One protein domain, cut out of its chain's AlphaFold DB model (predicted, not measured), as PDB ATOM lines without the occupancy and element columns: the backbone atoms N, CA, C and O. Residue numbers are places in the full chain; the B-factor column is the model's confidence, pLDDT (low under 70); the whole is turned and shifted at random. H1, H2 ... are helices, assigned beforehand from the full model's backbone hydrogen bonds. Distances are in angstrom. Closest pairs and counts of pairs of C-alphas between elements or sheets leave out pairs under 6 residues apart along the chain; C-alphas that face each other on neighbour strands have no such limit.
ATOM      1  N   PHE A  19     148.597 111.273  87.611       97.15
ATOM      2  CA  PHE A  19     148.284 112.688  87.399       97.15
ATOM      3  C   PHE A  19     148.067 113.437  88.719       97.15
ATOM      4  O   PHE A  19     148.569 114.549  88.870       97.15
ATOM      5  N   GLN A  20     147.405 112.826  89.706       96.81
ATOM      6  CA  GLN A  20     147.237 113.426  91.036       96.81
ATOM      7  C   GLN A  20     148.581 113.679  91.733       96.81
ATOM      8  O   GLN A  20     148.780 114.728  92.348       96.81
ATOM      9  N   PHE A  21     149.522 112.740  91.610       96.90
ATOM     10  CA  PHE A  21     150.890 112.892  92.091       96.90
ATOM     11  C   PHE A  21     151.616 114.029  91.363       96.90
ATOM     12  O   PHE A  21     152.146 114.934  92.011       96.90
ATOM     13  N   ALA A  22     151.599 114.024  90.028       97.31
ATOM     14  CA  ALA A  22     152.279 115.025  89.213       97.31
ATOM     15  C   ALA A  22     151.775 116.445  89.508       97.31
ATOM     16  O   ALA A  22     152.580 117.360  89.694       97.31
ATOM     17  N   LEU A  23     150.456 116.635  89.620       95.48
ATOM     18  CA  LEU A  23     149.875 117.933  89.963       95.48
ATOM     19  C   LEU A  23     150.185 118.335  91.409       95.48
ATOM     20  O   LEU A  23     150.515 119.496  91.648       95.48
ATOM     21  N   ALA A  24     150.150 117.401  92.367       95.22
ATOM     22  CA  ALA A  24     150.510 117.694  93.755       95.22
ATOM     23  C   ALA A  24     151.965 118.179  93.885       95.22
ATOM     24  O   ALA A  24     152.216 119.204  94.520       95.22
ATOM     25  N   ILE A  25     152.913 117.500  93.230       95.56
ATOM     26  CA  ILE A  25     154.323 117.917  93.206       95.56
ATOM     27  C   ILE A  25     154.495 119.243  92.465       95.56
ATOM     28  O   ILE A  25     155.248 120.097  92.926       95.56
ATOM     29  N   THR A  26     153.765 119.455  91.369       94.81
ATOM     30  CA  THR A  26     153.794 120.724  90.627       94.81
ATOM     31  C   THR A  26     153.359 121.891  91.514       94.81
ATOM     32  O   THR A  26     154.035 122.914  91.557       94.81
ATOM     33  N   VAL A  27     152.277 121.737  92.281       93.02
ATOM     34  CA  VAL A  27     151.807 122.754  93.237       93.02
ATOM     35  C   VAL A  27     152.843 122.983  94.336       93.02
ATOM     36  O   VAL A  27     153.179 124.133  94.619       93.02
ATOM     37  N   CYS A  28     153.416 121.917  94.904       93.00
ATOM     38  CA  CYS A  28     154.492 122.041  95.890       93.00
ATOM     39  C   CYS A  28     155.706 122.800  95.340       93.00
ATOM     40  O   CYS A  28     156.263 123.642  96.038       93.00
ATOM     41  N   ALA A  29     156.102 122.538  94.093       92.50
ATOM     42  CA  ALA A  29     157.220 123.213  93.447       92.50
ATOM     43  C   ALA A  29     156.911 124.692  93.168       92.50
ATOM     44  O   ALA A  29     157.711 125.560  93.515       92.50
ATOM     45  N   LEU A  30     155.737 124.993  92.598       91.11
ATOM     46  CA  LEU A  30     155.330 126.359  92.259       91.11
ATOM     47  C   LEU A  30     155.257 127.251  93.502       91.11
ATOM     48  O   LEU A  30     155.870 128.316  93.521       91.11
ATOM     49  N   TYR A  31     154.562 126.805  94.553       87.57
ATOM     50  CA  TYR A  31     154.437 127.579  95.792       87.57
ATOM     51  C   TYR A  31     155.683 127.482  96.687       87.57
ATOM     52  O   TYR A  31     155.952 128.398  97.463       87.57
ATOM     53  N   GLY A  32     156.489 126.423  96.558       88.54
ATOM     54  CA  GLY A  32     157.749 126.253  97.291       88.54
ATOM     55  C   GLY A  32     158.788 127.316  96.948       88.54
ATOM     56  O   GLY A  32     159.456 127.826  97.846       88.54
ATOM     57  N   VAL A  33     158.870 127.714  95.676       86.39
ATOM     58  CA  VAL A  33     159.730 128.828  95.240       86.39
ATOM     59  C   VAL A  33     159.302 130.145  95.894       86.39
ATOM     60  O   VAL A  33     160.152 130.928  96.315       86.39
ATOM     61  N   GLU A  34     157.994 130.376  96.033       82.76
ATOM     62  CA  GLU A  34     157.474 131.588  96.673       82.76
ATOM     63  C   GLU A  34     157.716 131.581  98.188       82.76
ATOM     64  O   GLU A  34     158.089 132.601  98.760       82.76
ATOM     65  N   LEU A  35     157.601 130.420  98.837       84.55
ATOM     66  CA  LEU A  35     157.933 130.256 100.254       84.55
ATOM     67  C   LEU A  35     159.414 130.517 100.532       84.55
ATOM     68  O   LEU A  35     159.759 131.162 101.519       84.55
ATOM     69  N   ASP A  36     160.293 130.027  99.655       86.71
ATOM     70  CA  ASP A  36     161.731 130.272  99.739       86.71
ATOM     71  C   ASP A  36     162.058 131.760  99.568       86.71
ATOM     72  O   ASP A  36     162.866 132.314 100.317       86.71
ATOM     73  N   ARG A  37     161.376 132.433  98.635       85.17
ATOM     74  CA  ARG A  37     161.492 133.879  98.424       85.17
ATOM     75  C   ARG A  37     160.989 134.679  99.625       85.17
ATOM     76  O   ARG A  37     161.705 135.563 100.088       85.17
ATOM     77  N   ALA A  38     159.816 134.349 100.163       85.23
ATOM     78  CA  ALA A  38     159.262 134.993 101.353       85.23
ATOM     79  C   ALA A  38     160.186 134.811 102.567       85.23
ATOM     80  O   ALA A  38     160.499 135.782 103.255       85.23
ATOM     81  N   ARG A  39     160.729 133.597 102.759       86.48
ATOM     82  CA  ARG A  39     161.728 133.307 103.797       86.48
ATOM     83  C   ARG A  39     162.976 134.175 103.641       86.48
ATOM     84  O   ARG A  39     163.446 134.735 104.626       86.48
ATOM     85  N   LYS A  40     163.503 134.309 102.419       89.82
ATOM     86  CA  LYS A  40     164.662 135.170 102.112       89.82
ATOM     87  C   LYS A  40     164.368 136.659 102.321       89.82
ATOM     88  O   LYS A  40     165.264 137.389 102.723       89.82
ATOM     89  N   ALA A  41     163.131 137.091 102.088       89.24
ATOM     90  CA  ALA A  41     162.677 138.459 102.337       89.24
ATOM     91  C   ALA A  41     162.343 138.741 103.818       89.24
ATOM     92  O   ALA A  41     161.961 139.859 104.151       89.24
ATOM     93  N   GLY A  42     162.448 137.743 104.704       84.84
ATOM     94  CA  GLY A  42     162.065 137.876 106.113       84.84
ATOM     95  C   GLY A  42     160.553 137.998 106.337       84.84
ATOM     96  O   GLY A  42     160.124 138.385 107.421       84.84
ATOM     97  N   VAL A  43     159.737 137.667 105.332       84.48
ATOM     98  CA  VAL A  43     158.275 137.716 105.411       84.48
ATOM     99  C   VAL A  43     157.757 136.347 105.838       84.48
ATOM    100  O   VAL A  43     158.100 135.320 105.248       84.48
ATOM    101  N   HIS A  44     156.911 136.318 106.868       77.37
ATOM    102  CA  HIS A  44     156.255 135.085 107.286       77.37
ATOM    103  C   HIS A  44     155.302 134.603 106.187       77.37
ATOM    104  O   HIS A  44     154.375 135.314 105.803       77.37
ATOM    105  N   ALA A  45     155.511 133.381 105.705       72.29
ATOM    106  CA  ALA A  45     154.634 132.725 104.750       72.29
ATOM    107  C   ALA A  45     154.122 131.407 105.342       72.29
ATOM    108  O   ALA A  45     154.882 130.597 105.876       72.29
ATOM    109  N   GLU A  46     152.808 131.202 105.267       74.52
ATOM    110  CA  GLU A  46     152.158 130.040 105.868       74.52
ATOM    111  C   GLU A  46     152.441 128.775 105.052       74.52
ATOM    112  O   GLU A  46     151.882 128.583 103.977       74.52
ATOM    113  N   GLY A  47     153.266 127.865 105.574       80.90
ATOM    114  CA  GLY A  47     153.609 126.596 104.915       80.90
ATOM    115  C   GLY A  47     152.540 125.495 104.996       80.90
ATOM    116  O   GLY A  47     152.803 124.363 104.599       80.90
ATOM    117  N   LYS A  48     151.335 125.778 105.513       85.98
ATOM    118  CA  LYS A  48     150.291 124.757 105.764       85.98
ATOM    119  C   LYS A  48     149.857 124.024 104.490       85.98
ATOM    120  O   LYS A  48     149.535 122.840 104.532       85.98
ATOM    121  N   TRP A  49     149.890 124.702 103.345       87.90
ATOM    122  CA  TRP A  49     149.557 124.109 102.048       87.90
ATOM    123  C   TRP A  49     150.556 123.030 101.605       87.90
ATOM    124  O   TRP A  49     150.166 122.100 100.900       87.90
ATOM    125  N   ALA A  50     151.813 123.095 102.058       89.99
ATOM    126  CA  ALA A  50     152.821 122.086 101.735       89.99
ATOM    127  C   ALA A  50     152.465 120.728 102.354       89.99
ATOM    128  O   ALA A  50     152.746 119.688 101.764       89.99
ATOM    129  N   ILE A  51     151.773 120.732 103.501       91.37
ATOM    130  CA  ILE A  51     151.262 119.517 104.147       91.37
ATOM    131  C   ILE A  51     150.187 118.870 103.272       91.37
ATOM    132  O   ILE A  51     150.226 117.663 103.058       91.37
ATOM    133  N   VAL A  52     149.261 119.661 102.716       94.51
ATOM    134  CA  VAL A  52     148.203 119.153 101.823       94.51
ATOM    135  C   VAL A  52     148.809 118.554 100.554       94.51
ATOM    136  O   VAL A  52     148.472 117.430 100.181       94.51
ATOM    137  N   GLY A  53     149.747 119.264  99.921       94.16
ATOM    138  CA  GLY A  53     150.448 118.773  98.735       94.16
ATOM    139  C   GLY A  53     151.273 117.511  99.014       94.16
ATOM    140  O   GLY A  53     151.167 116.533  98.274       94.16
ATOM    141  N   GLY A  54     152.024 117.483 100.118       94.54
ATOM    142  CA  GLY A  54     152.812 116.324 100.543       94.54
ATOM    143  C   GLY A  54     151.954 115.106 100.889       94.54
ATOM    144  O   GLY A  54     152.240 114.004 100.423       94.54
ATOM    145  N   LEU A  55     150.859 115.296 101.632       95.93
ATOM    146  CA  LEU A  55     149.909 114.232 101.973       95.93
ATOM    147  C   LEU A  55     149.227 113.663 100.721       95.93
ATOM    148  O   LEU A  55     149.076 112.448 100.593       95.93
ATOM    149  N   SER A  56     148.857 114.536  99.781       95.46
ATOM    150  CA  SER A  56     148.293 114.162  98.482       95.46
ATOM    151  C   SER A  56     149.290 113.353  97.646       95.46
ATOM    152  O   SER A  56     148.920 112.320  97.093       95.46
ATOM    153  N   ALA A  57     150.551 113.789  97.570       95.43
ATOM    154  CA  ALA A  57     151.601 113.091  96.830       95.43
ATOM    155  C   ALA A  57     151.921 111.721  97.447       95.43
ATOM    156  O   ALA A  57     151.978 110.723  96.732       95.43
ATOM    157  N   LEU A  58     152.052 111.653  98.777       96.29
ATOM    158  CA  LEU A  58     152.264 110.399  99.499       96.29
ATOM    159  C   LEU A  58     151.097 109.431  99.287       96.29
ATOM    160  O   LEU A  58     151.319 108.261  98.985       96.29
ATOM    161  N   THR A  59     149.857 109.917  99.388       95.46
ATOM    162  CA  THR A  59     148.665 109.096  99.133       95.46
ATOM    163  C   THR A  59     148.676 108.537  97.711       95.46
ATOM    164  O   THR A  59     148.452 107.344  97.525       95.46
ATOM    165  N   ALA A  60     148.980 109.367  96.708       94.58
ATOM    166  CA  ALA A  60     149.028 108.933  95.315       94.58
ATOM    167  C   ALA A  60     150.100 107.852  95.066       94.58
ATOM    168  O   ALA A  60     149.835 106.890  94.348       94.58
ATOM    169  N   ILE A  61     151.270 107.952  95.712       94.19
ATOM    170  CA  ILE A  61     152.305 106.903  95.675       94.19
ATOM    171  C   ILE A  61     151.801 105.613  96.329       94.19
ATOM    172  O   ILE A  61     151.943 104.533  95.757       94.19
ATOM    173  N   LEU A  62     151.192 105.712  97.516       93.78
ATOM    174  CA  LEU A  62     150.653 104.555  98.238       93.78
ATOM    175  C   LEU A  62     149.571 103.831  97.424       93.78
ATOM    176  O   LEU A  62     149.502 102.605  97.431       93.78
ATOM    177  N   TYR A  63     148.768 104.557  96.652       92.33
ATOM    178  CA  TYR A  63     147.788 103.969  95.739       92.33
ATOM    179  C   TYR A  63     148.389 103.251  94.525       92.33
ATOM    180  O   TYR A  63     147.686 102.484  93.868       92.33
ATOM    181  N   GLY A  64     149.697 103.382  94.290       88.47
ATOM    182  CA  GLY A  64     150.457 102.483  93.422       88.47
ATOM    183  C   GLY A  64     150.619 101.063  93.984       88.47
ATOM    184  O   GLY A  64     151.101 100.183  93.278       88.47
ATOM    185  N   ILE A  65     150.219 100.811  95.237       88.62
ATOM    186  CA  ILE A  65     150.223  99.486  95.864       88.62
ATOM    187  C   ILE A  65     148.787  98.928  95.834       88.62
ATOM    188  O   ILE A  65     147.936  99.392  96.602       88.62
ATOM    189  N   PRO A  66     148.489  97.886  95.027       83.05
ATOM    190  CA  PRO A  66     147.128  97.361  94.864       83.05
ATOM    191  C   PRO A  66     146.440  96.960  96.176       83.05
ATOM    192  O   PRO A  66     145.217  97.034  96.286       83.05
ATOM    193  N   SER A  67     147.209  96.531  97.181       84.24
ATOM    194  CA  SER A  67     146.696  96.143  98.499       84.24
ATOM    195  C   SER A  67     146.012  97.296  99.236       84.24
ATOM    196  O   SER A  67     145.051  97.057  99.963       84.24
ATOM    197  N   ILE A  68     146.457  98.540  99.023       86.04
ATOM    198  CA  ILE A  68     145.891  99.728  99.678       86.04
ATOM    199  C   ILE A  68     144.539 100.101  99.051       86.04
ATOM    200  O   ILE A  68     143.608 100.493  99.751       86.04
ATOM    201  N   LEU A  69     144.373  99.880  97.747       84.54
ATOM    202  CA  LEU A  69     143.115 100.157  97.046       84.54
ATOM    203  C   LEU A  69     141.956  99.230  97.459       84.54
ATOM    204  O   LEU A  69     140.801  99.509  97.150       84.54
ATOM    205  N   ARG A  70     142.235  98.132  98.177       80.30
ATOM    206  CA  ARG A  70     141.209  97.185  98.654       80.30
ATOM    207  C   ARG A  70     140.466  97.663  99.902       80.30
ATOM    208  O   ARG A  70     139.436  97.084 100.246       80.30
ATOM    209  N   PHE A  71     140.965  98.688 100.595       84.44
ATOM    210  CA  PHE A  71     140.317  99.196 101.802       84.44
ATOM    211  C   PHE A  71     139.003  99.919 101.469       84.44
ATOM    212  O   PHE A  71     138.954 100.820 100.635       84.44
ATOM    213  N   ALA A  72     137.925  99.575 102.182       81.12
ATOM    214  CA  ALA A  72     136.590 100.145 101.959       81.12
ATOM    215  C   ALA A  72     136.494 101.660 102.235       81.12
ATOM    216  O   ALA A  72     135.493 102.277 101.881       81.12
ATOM    217  N   LEU A  73     137.514 102.258 102.859       88.99
ATOM    218  CA  LEU A  73     137.554 103.675 103.229       88.99
ATOM    219  C   LEU A  73     138.314 104.552 102.214       88.99
ATOM    220  O   LEU A  73     138.408 105.760 102.405       88.99
ATOM    221  N   VAL A  74     138.828 103.977 101.118       90.86
ATOM    222  CA  VAL A  74     139.582 104.716 100.085       90.86
ATOM    223  C   VAL A  74     138.756 105.853  99.476       90.86
ATOM    224  O   VAL A  74     139.250 106.968  99.348       90.86
ATOM    225  N   TRP A  75     137.473 105.624  99.173       91.68
ATOM    226  CA  TRP A  75     136.605 106.674  98.623       91.68
ATOM    227  C   TRP A  75     136.419 107.847  99.601       91.68
ATOM    228  O   TRP A  75     136.415 109.003  99.178       91.68
ATOM    229  N   ALA A  76     136.316 107.559 100.902       94.49
ATOM    230  CA  ALA A  76     136.167 108.575 101.937       94.49
ATOM    231  C   ALA A  76     137.468 109.371 102.116       94.49
ATOM    232  O   ALA A  76     137.424 110.593 102.217       94.49
ATOM    233  N   TRP A  77     138.629 108.708 102.071       96.24
ATOM    234  CA  TRP A  77     139.926 109.388 102.101       96.24
ATOM    235  C   TRP A  77     140.138 110.298 100.884       96.24
ATOM    236  O   TRP A  77     140.533 111.452 101.040       96.24
ATOM    237  N   ASN A  78     139.778 109.830  99.684       95.27
ATOM    238  CA  ASN A  78     139.806 110.656  98.473       95.27
ATOM    239  C   ASN A  78     138.935 111.903  98.623       95.27
ATOM    240  O   ASN A  78     139.324 112.986  98.196       95.27
ATOM    241  N   PHE A  79     137.772 111.760  99.266       96.47
ATOM    242  CA  PHE A  79     136.874 112.881  99.515       96.47
ATOM    243  C   PHE A  79     137.456 113.886 100.518       96.47
ATOM    244  O   PHE A  79     137.329 115.091 100.320       96.47
ATOM    245  N   VAL A  80     138.159 113.413 101.554       97.40
ATOM    246  CA  VAL A  80     138.901 114.288 102.476       97.40
ATOM    247  C   VAL A  80     139.968 115.082 101.720       97.40
ATOM    248  O   VAL A  80     140.038 116.300 101.872       97.40
ATOM    249  N   LEU A  81     140.759 114.427 100.864       96.67
ATOM    250  CA  LEU A  81     141.763 115.113 100.048       96.67
ATOM    251  C   LEU A  81     141.118 116.121  99.092       96.67
ATOM    252  O   LEU A  81     141.582 117.255  99.015       96.67
ATOM    253  N   PHE A  82     140.008 115.767  98.443       97.32
ATOM    254  CA  PHE A  82     139.227 116.701  97.632       97.32
ATOM    255  C   PHE A  82     138.836 117.962  98.418       97.32
ATOM    256  O   PHE A  82     139.102 119.070  97.952       97.32
ATOM    257  N   ILE A  83     138.276 117.816  99.624       97.39
ATOM    258  CA  ILE A  83     137.908 118.958 100.475       97.39
ATOM    259  C   ILE A  83     139.135 119.817 100.795       97.39
ATOM    260  O   ILE A  83     139.068 121.038 100.669       97.39
ATOM    261  N   LEU A  84     140.266 119.206 101.161       96.31
ATOM    262  CA  LEU A  84     141.501 119.944 101.449       96.31
ATOM    263  C   LEU A  84     141.987 120.749 100.234       96.31
ATOM    264  O   LEU A  84     142.386 121.904 100.384       96.31
ATOM    265  N   TRP A  85     141.904 120.180  99.029       97.03
ATOM    266  CA  TRP A  85     142.248 120.879  97.790       97.03
ATOM    267  C   TRP A  85     141.265 122.009  97.452       97.03
ATOM    268  O   TRP A  85     141.699 123.059  96.983       97.03
ATOM    269  N   ILE A  86     139.969 121.855  97.742       97.13
ATOM    270  CA  ILE A  86     138.977 122.932  97.583       97.13
ATOM    271  C   ILE A  86     139.221 124.075  98.573       97.13
ATOM    272  O   ILE A  86     139.161 125.241  98.185       97.13
ATOM    273  N   VAL A  87     139.556 123.768  99.829       95.70
ATOM    274  CA  VAL A  87     139.958 124.784 100.817       95.70
ATOM    275  C   VAL A  87     141.200 125.534 100.331       95.70
ATOM    276  O   VAL A  87     141.242 126.764 100.392       95.70
ATOM    277  N   LEU A  88     142.185 124.814  99.784       93.57
ATOM    278  CA  LEU A  88     143.397 125.412  99.228       93.57
ATOM    279  C   LEU A  88     143.103 126.304  98.013       93.57
ATOM    280  O   LEU A  88     143.630 127.413  97.918       93.57
ATOM    281  N   PHE A  89     142.222 125.852  97.119       95.01
ATOM    282  CA  PHE A  89     141.748 126.640  95.985       95.01
ATOM    283  C   PHE A  89     141.033 127.912  96.445       95.01
ATOM    284  O   PHE A  89     141.294 128.976  95.900       95.01
ATOM    285  N   GLY A  90     140.191 127.843  97.481       93.86
ATOM    286  CA  GLY A  90     139.538 129.022  98.054       93.86
ATOM    287  C   GLY A  90     140.537 130.026  98.638       93.86
ATOM    288  O   GLY A  90     140.430 131.228  98.384       93.86
ATOM    289  N   LEU A  91     141.548 129.538  99.366       92.43
ATOM    290  CA  LEU A  91     142.593 130.373  99.961       92.43
ATOM    291  C   LEU A  91     143.424 131.094  98.890       92.43
ATOM    292  O   LEU A  91     143.549 132.319  98.918       92.43
ATOM    293  N   PHE A  92     143.967 130.348  97.927       91.20
ATOM    294  CA  PHE A  92     144.789 130.927  96.867       91.20
ATOM    295  C   PHE A  92     143.966 131.693  95.831       91.20
ATOM    296  O   PHE A  92     144.434 132.696  95.297       91.20
ATOM    297  N   GLY A  93     142.722 131.282  95.595       91.63
ATOM    298  CA  GLY A  93     141.782 131.985  94.736       91.63
ATOM    299  C   GLY A  93     141.520 133.401  95.238       91.63
ATOM    300  O   GLY A  93     141.651 134.359  94.480       91.63
ATOM    301  N   ARG A  94     141.267 133.554  96.543       91.06
ATOM    302  CA  ARG A  94     141.105 134.870  97.176       91.06
ATOM    303  C   ARG A  94     142.360 135.743  97.059       91.06
ATOM    304  O   ARG A  94     142.231 136.953  96.909       91.06
ATOM    305  N   MET A  95     143.545 135.141  97.150       87.00
ATOM    306  CA  MET A  95     144.825 135.857  97.161       87.00
ATOM    307  C   MET A  95     145.263 136.325  95.769       87.00
ATOM    308  O   MET A  95     145.695 137.463  95.624       87.00
ATOM    309  N   TYR A  96     145.136 135.468  94.751       87.72
ATOM    310  CA  TYR A  96     145.773 135.700  93.452       87.72
ATOM    311  C   TYR A  96     144.801 136.032  92.312       87.72
ATOM    312  O   TYR A  96     145.189 136.757  91.399       87.72
ATOM    313  N   ILE A  97     143.544 135.556  92.322       87.71
ATOM    314  CA  ILE A  97     142.640 135.719  91.156       87.71
ATOM    315  C   ILE A  97     142.393 137.200  90.844       87.71
ATOM    316  O   ILE A  97     142.519 137.619  89.690       87.71
ATOM    317  N   ASN A  98     142.117 137.992  91.879       87.09
ATOM    318  CA  ASN A  98     141.807 139.416  91.749       87.09
ATOM    319  C   ASN A  98     143.046 140.319  91.812       87.09
ATOM    320  O   ASN A  98     142.912 141.536  91.723       87.09
ATOM    321  N   GLN A  99     144.248 139.756  91.972       83.40
ATOM    322  CA  GLN A  99     145.466 140.556  92.026       83.40
ATOM    323  C   GLN A  99     145.823 141.068  90.624       83.40
ATOM    324  O   GLN A  99     145.823 140.301  89.645       83.40
ATOM    325  N   ALA A 100     146.096 142.373  90.536       81.08
ATOM    326  CA  ALA A 100     146.580 143.017  89.324       81.08
ATOM    327  C   ALA A 100     147.973 142.474  88.981       81.08
ATOM    328  O   ALA A 100     148.813 142.283  89.860       81.08
ATOM    329  N   VAL A 101     148.183 142.136  87.708       78.13
ATOM    330  CA  VAL A 101     149.410 141.458  87.268       78.13
ATOM    331  C   VAL A 101     150.544 142.456  87.029       78.13
ATOM    332  O   VAL A 101     151.675 142.010  87.026       78.13
ATOM    333  N   ASP A 102     150.283 143.762  86.870       79.84
ATOM    334  CA  ASP A 102     151.236 144.897  86.807       79.84
ATOM    335  C   ASP A 102     152.620 144.605  86.177       79.84
ATOM    336  O   ASP A 102     153.653 145.084  86.635       79.84
ATOM    337  N   GLY A 103     152.665 143.770  85.130       80.39
ATOM    338  CA  GLY A 103     153.909 143.313  84.493       80.39
ATOM    339  C   GLY A 103     154.760 142.323  85.311       80.39
ATOM    340  O   GLY A 103     155.810 141.887  84.847       80.39
ATOM    341  N   ASN A 104     154.320 141.922  86.502       84.72
ATOM    342  CA  ASN A 104     154.984 140.952  87.357       84.72
ATOM    343  C   ASN A 104     154.630 139.506  86.958       84.72
ATOM    344  O   ASN A 104     153.577 138.961  87.308       84.72
ATOM    345  N   ALA A 105     155.563 138.855  86.260       86.32
ATOM    346  CA  ALA A 105     155.445 137.464  85.828       86.32
ATOM    347  C   ALA A 105     155.218 136.472  86.990       86.32
ATOM    348  O   ALA A 105     154.594 135.427  86.790       86.32
ATOM    349  N   ASP A 106     155.665 136.792  88.208       84.83
ATOM    350  CA  ASP A 106     155.455 135.926  89.369       84.83
ATOM    351  C   ASP A 106     153.985 135.887  89.798       84.83
ATOM    352  O   ASP A 106     153.475 134.816  90.134       84.83
ATOM    353  N   ILE A 107     153.276 137.019  89.716       85.77
ATOM    354  CA  ILE A 107     151.837 137.078  90.007       85.77
ATOM    355  C   ILE A 107     151.082 136.250  88.967       85.77
ATOM    356  O   ILE A 107     150.232 135.434  89.326       85.77
ATOM    357  N   GLN A 108     151.441 136.368  87.683       89.06
ATOM    358  CA  GLN A 108     150.840 135.546  86.629       89.06
ATOM    359  C   GLN A 108     151.081 134.045  86.864       89.06
ATOM    360  O   GLN A 108     150.160 133.239  86.714       89.06
ATOM    361  N   ARG A 109     152.293 133.656  87.285       89.58
ATOM    362  CA  ARG A 109     152.613 132.269  87.658       89.58
ATOM    363  C   ARG A 109     151.725 131.783  88.803       89.58
ATOM    364  O   ARG A 109     151.200 130.676  88.717       89.58
ATOM    365  N   MET A 110     151.525 132.593  89.843       88.68
ATOM    366  CA  MET A 110     150.662 132.232  90.975       88.68
ATOM    367  C   MET A 110     149.189 132.125  90.572       88.68
ATOM    368  O   MET A 110     148.509 131.193  90.997       88.68
ATOM    369  N   LYS A 111     148.706 132.996  89.675       91.59
ATOM    370  CA  LYS A 111     147.357 132.892  89.089       91.59
ATOM    371  C   LYS A 111     147.172 131.597  88.304       91.59
ATOM    372  O   LYS A 111     146.150 130.936  88.448       91.59
ATOM    373  N   ASN A 112     148.174 131.193  87.526       92.16
ATOM    374  CA  ASN A 112     148.150 129.915  86.818       92.16
ATOM    375  C   ASN A 112     148.201 128.727  87.796       92.16
ATOM    376  O   ASN A 112     147.487 127.746  87.607       92.16
ATOM    377  N   ALA A 113     148.989 128.827  88.873       92.81
ATOM    378  CA  ALA A 113     149.097 127.789  89.897       92.81
ATOM    379  C   ALA A 113     147.754 127.505  90.596       92.81
ATOM    380  O   ALA A 113     147.448 126.346  90.869       92.81
ATOM    381  N   VAL A 114     146.906 128.524  90.800       94.37
ATOM    382  CA  VAL A 114     145.540 128.354  91.336       94.37
ATOM    383  C   VAL A 114     144.713 127.384  90.485       94.37
ATOM    384  O   VAL A 114     143.980 126.551  91.021       94.37
ATOM    385  N   TRP A 115     144.860 127.425  89.160       95.23
ATOM    386  CA  TRP A 115     144.164 126.494  88.269       95.23
ATOM    387  C   TRP A 115     144.718 125.071  88.349       95.23
ATOM    388  O   TRP A 115     143.951 124.117  88.249       95.23
ATOM    389  N   VAL A 116     146.019 124.908  88.607       95.82
ATOM    390  CA  VAL A 116     146.629 123.592  88.872       95.82
ATOM    391  C   VAL A 116     146.054 122.980  90.156       95.82
ATOM    392  O   VAL A 116     145.745 121.788  90.190       95.82
ATOM    393  N   VAL A 117     145.836 123.800  91.192       95.22
ATOM    394  CA  VAL A 117     145.169 123.387  92.440       95.22
ATOM    395  C   VAL A 117     143.745 122.905  92.159       95.22
ATOM    396  O   VAL A 117     143.360 121.834  92.632       95.22
ATOM    397  N   LEU A 118     142.983 123.642  91.342       96.37
ATOM    398  CA  LEU A 118     141.628 123.241  90.954       96.37
ATOM    399  C   LEU A 118     141.617 121.944  90.139       96.37
ATOM    400  O   LEU A 118     140.803 121.061  90.401       96.37
ATOM    401  N   ALA A 119     142.527 121.809  89.174       97.43
ATOM    402  CA  ALA A 119     142.651 120.597  88.375       97.43
ATOM    403  C   ALA A 119     142.906 119.377  89.270       97.43
ATOM    404  O   ALA A 119     142.250 118.347  89.110       97.43
ATOM    405  N   ASN A 120     143.782 119.507  90.271       96.97
ATOM    406  CA  ASN A 120     144.039 118.413  91.199       96.97
ATOM    407  C   ASN A 120     142.830 118.105  92.098       96.97
ATOM    408  O   ASN A 120     142.521 116.935  92.315       96.97
ATOM    409  N   ALA A 121     142.099 119.125  92.566       96.95
ATOM    410  CA  ALA A 121     140.816 118.930  93.250       96.95
ATOM    411  C   ALA A 121     139.843 118.106  92.390       96.95
ATOM    412  O   ALA A 121     139.274 117.126  92.868       96.95
ATOM    413  N   ILE A 122     139.683 118.448  91.110       97.65
ATOM    414  CA  ILE A 122     138.796 117.715  90.198       97.65
ATOM    415  C   ILE A 122     139.237 116.252  90.059       97.65
ATOM    416  O   ILE A 122     138.391 115.361  90.110       97.65
ATOM    417  N   LEU A 123     140.541 115.976  89.954       97.13
ATOM    418  CA  LEU A 123     141.037 114.595  89.923       97.13
ATOM    419  C   LEU A 123     140.710 113.829  91.212       97.13
ATOM    420  O   LEU A 123     140.301 112.672  91.136       97.13
ATOM    421  N   TRP A 124     140.834 114.459  92.387       97.31
ATOM    422  CA  TRP A 124     140.409 113.849  93.654       97.31
ATOM    423  C   TRP A 124     138.910 113.564  93.689       97.31
ATOM    424  O   TRP A 124     138.526 112.483  94.128       97.31
ATOM    425  N   LEU A 125     138.073 114.454  93.151       97.26
ATOM    426  CA  LEU A 125     136.635 114.215  93.030       97.26
ATOM    427  C   LEU A 125     136.325 113.035  92.097       97.26
ATOM    428  O   LEU A 125     135.541 112.157  92.459       97.26
ATOM    429  N   ILE A 126     136.966 112.978  90.925       96.77
ATOM    430  CA  ILE A 126     136.855 111.838  90.001       96.77
ATOM    431  C   ILE A 126     137.273 110.551  90.719       96.77
ATOM    432  O   ILE A 126     136.562 109.551  90.648       96.77
ATOM    433  N   GLY A 127     138.375 110.585  91.474       94.70
ATOM    434  CA  GLY A 127     138.846 109.467  92.285       94.70
ATOM    435  C   GLY A 127     137.851 109.041  93.360       94.70
ATOM    436  O   GLY A 127     137.611 107.844  93.521       94.70
ATOM    437  N   THR A 128     137.230 109.979  94.076       95.35
ATOM    438  CA  THR A 128     136.165 109.694  95.047       95.35
ATOM    439  C   THR A 128     135.005 108.963  94.386       95.35
ATOM    440  O   THR A 128     134.609 107.897  94.857       95.35
ATOM    441  N   LEU A 129     134.482 109.505  93.283       95.85
ATOM    442  CA  LEU A 129     133.332 108.937  92.580       95.85
ATOM    443  C   LEU A 129     133.664 107.569  91.971       95.85
ATOM    444  O   LEU A 129     132.886 106.630  92.128       95.85
ATOM    445  N   ALA A 130     134.831 107.425  91.343       92.63
ATOM    446  CA  ALA A 130     135.271 106.171  90.741       92.63
ATOM    447  C   ALA A 130     135.410 105.052  91.785       92.63
ATOM    448  O   ALA A 130     134.900 103.952  91.575       92.63
ATOM    449  N   HIS A 131     136.032 105.328  92.937       90.72
ATOM    450  CA  HIS A 131     136.151 104.343  94.017       90.72
ATOM    451  C   HIS A 131     134.806 104.041  94.678       90.72
ATOM    452  O   HIS A 131     134.539 102.885  95.001       90.72
ATOM    453  N   LEU A 132     133.943 105.047  94.850       92.14
ATOM    454  CA  LEU A 132     132.602 104.858  95.397       92.14
ATOM    455  C   LEU A 132     131.765 103.941  94.497       92.14
ATOM    456  O   LEU A 132     131.197 102.964  94.982       92.14
ATOM    457  N   VAL A 133     131.735 104.211  93.188       90.73
ATOM    458  CA  VAL A 133     131.016 103.393  92.198       90.73
ATOM    459  C   VAL A 133     131.613 101.988  92.117       90.73
ATOM    460  O   VAL A 133     130.867 101.006  92.167       90.73
ATOM    461  N   TYR A 134     132.944 101.868  92.058       87.20
ATOM    462  CA  TYR A 134     133.626 100.574  92.015       87.20
ATOM    463  C   TYR A 134     133.301  99.725  93.249       87.20
ATOM    464  O   TYR A 134     132.903  98.567  93.116       87.20
ATOM    465  N   TRP A 135     133.406 100.302  94.449       84.35
ATOM    466  CA  TRP A 135     133.114  99.604  95.697       84.35
ATOM    467  C   TRP A 135     131.629  99.255  95.831       84.35
ATOM    468  O   TRP A 135     131.296  98.134  96.209       84.35
ATOM    469  N   TRP A 136     130.721 100.164  95.465       84.69
ATOM    470  CA  TRP A 136     129.277  99.913  95.507       84.69
ATOM    471  C   TRP A 136     128.841  98.780  94.565       84.69
ATOM    472  O   TRP A 136     127.923  98.019  94.893       84.69
TER     473      TRP A 136
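Overview. This is residues 19 to 136 of the 151 residues of an uncharacterized protein of Madurella mycetomatis (UniProt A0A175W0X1). Look for four helices in an up-and-down bundle, packed side by side along one long axis, with H4 the longest of them and H3 folded back along it as a close pair. H1 and H2 make a second, shorter pair that packs on the first more loosely, so that going round the bundle you meet H1, H2, H3, H4 and then H1 again, with H1 apart from H3 and H2 apart from H4. The printed part has 118 residues with four named helices, in the order H1, H2, H3, H4 along the chain, and no named strand; the class is all helix. The whole is only just compact, close to loose, with a radius of gyration of the C-alphas of 15.8 A, and its spans of 50 by 25 by 19 A make it, only just, a rod.

Arrangement. Begin with H4, residues 105 to 136, and look from it to H3, residues 74 to 96. The two touch, with 40 pairs of C-alphas within 8 A, and the closest are those of Trp 75 and Thr 128, 4.7 A apart. They run opposite ways at a shallow tilt of 19 degrees and form a helical hairpin. Next find H1, residues 19 to 40, which H4 touches with its residues 109 to 124 alone. The closest C-alphas of that pair are those of Gln 20 and Asn 120, 5.9 A apart. H1 and H4 run opposite ways at a shallow tilt of 34 degrees, only just short of steep. From H1 go to H2, residues 48 to 62: they touch, the closest C-alphas being those of Phe 21 and Ala 57, 4.8 A apart. This too is a helical hairpin, run opposite ways at a shallow tilt of 29 degrees. H2 and H3 form the third helical hairpin, and H3 touches H2 with residues 81 to 88 alone. There you will find 5 pairs of C-alphas within 8 A, the closest those of Val 52 and Leu 84, 6.8 A apart. H2 and H3 run opposite ways at a shallow tilt of 33 degrees, only just short of steep. H1 and H3 are apart, and H2 and H4 are apart. In the backbone of H3 every O i to N i+4 pair is within hydrogen-bond range; the counts are 17 of 18 in H1, 10 of 11 in H2 and 27 of 28 in H4.

Along the chain. Find C-alpha 105 at (155.445, 137.464, 85.828); from there H4, residues 105 to 136, runs 46.8 A to C-alpha 136 at (129.277, 99.913, 95.507). H3, residues 74 to 96, measures 32.3 A from first to last C-alpha. Go back to the first printed residue, C-alpha 19 at (148.284, 112.688, 87.399), and H1 runs from it through residue 40 over 31.5 A. H2, residues 48 to 62, measures 21.6 A.

Size, cuts and confidence. The two C-alphas farthest apart are those of Ala 41 and Trp 136, 51.5 A, while those of Phe 19 and Trp 136, the first and last printed, are 24.3 A apart. The printed part has no cut. The link from H2 to H3 is long, with 11 residues between them; the links from H1 to H2, 7 residues, and from H3 to H4, 8 residues, are short but not tight. The mean pLDDT of the printed part is 90.7, and no printed residue is under 70.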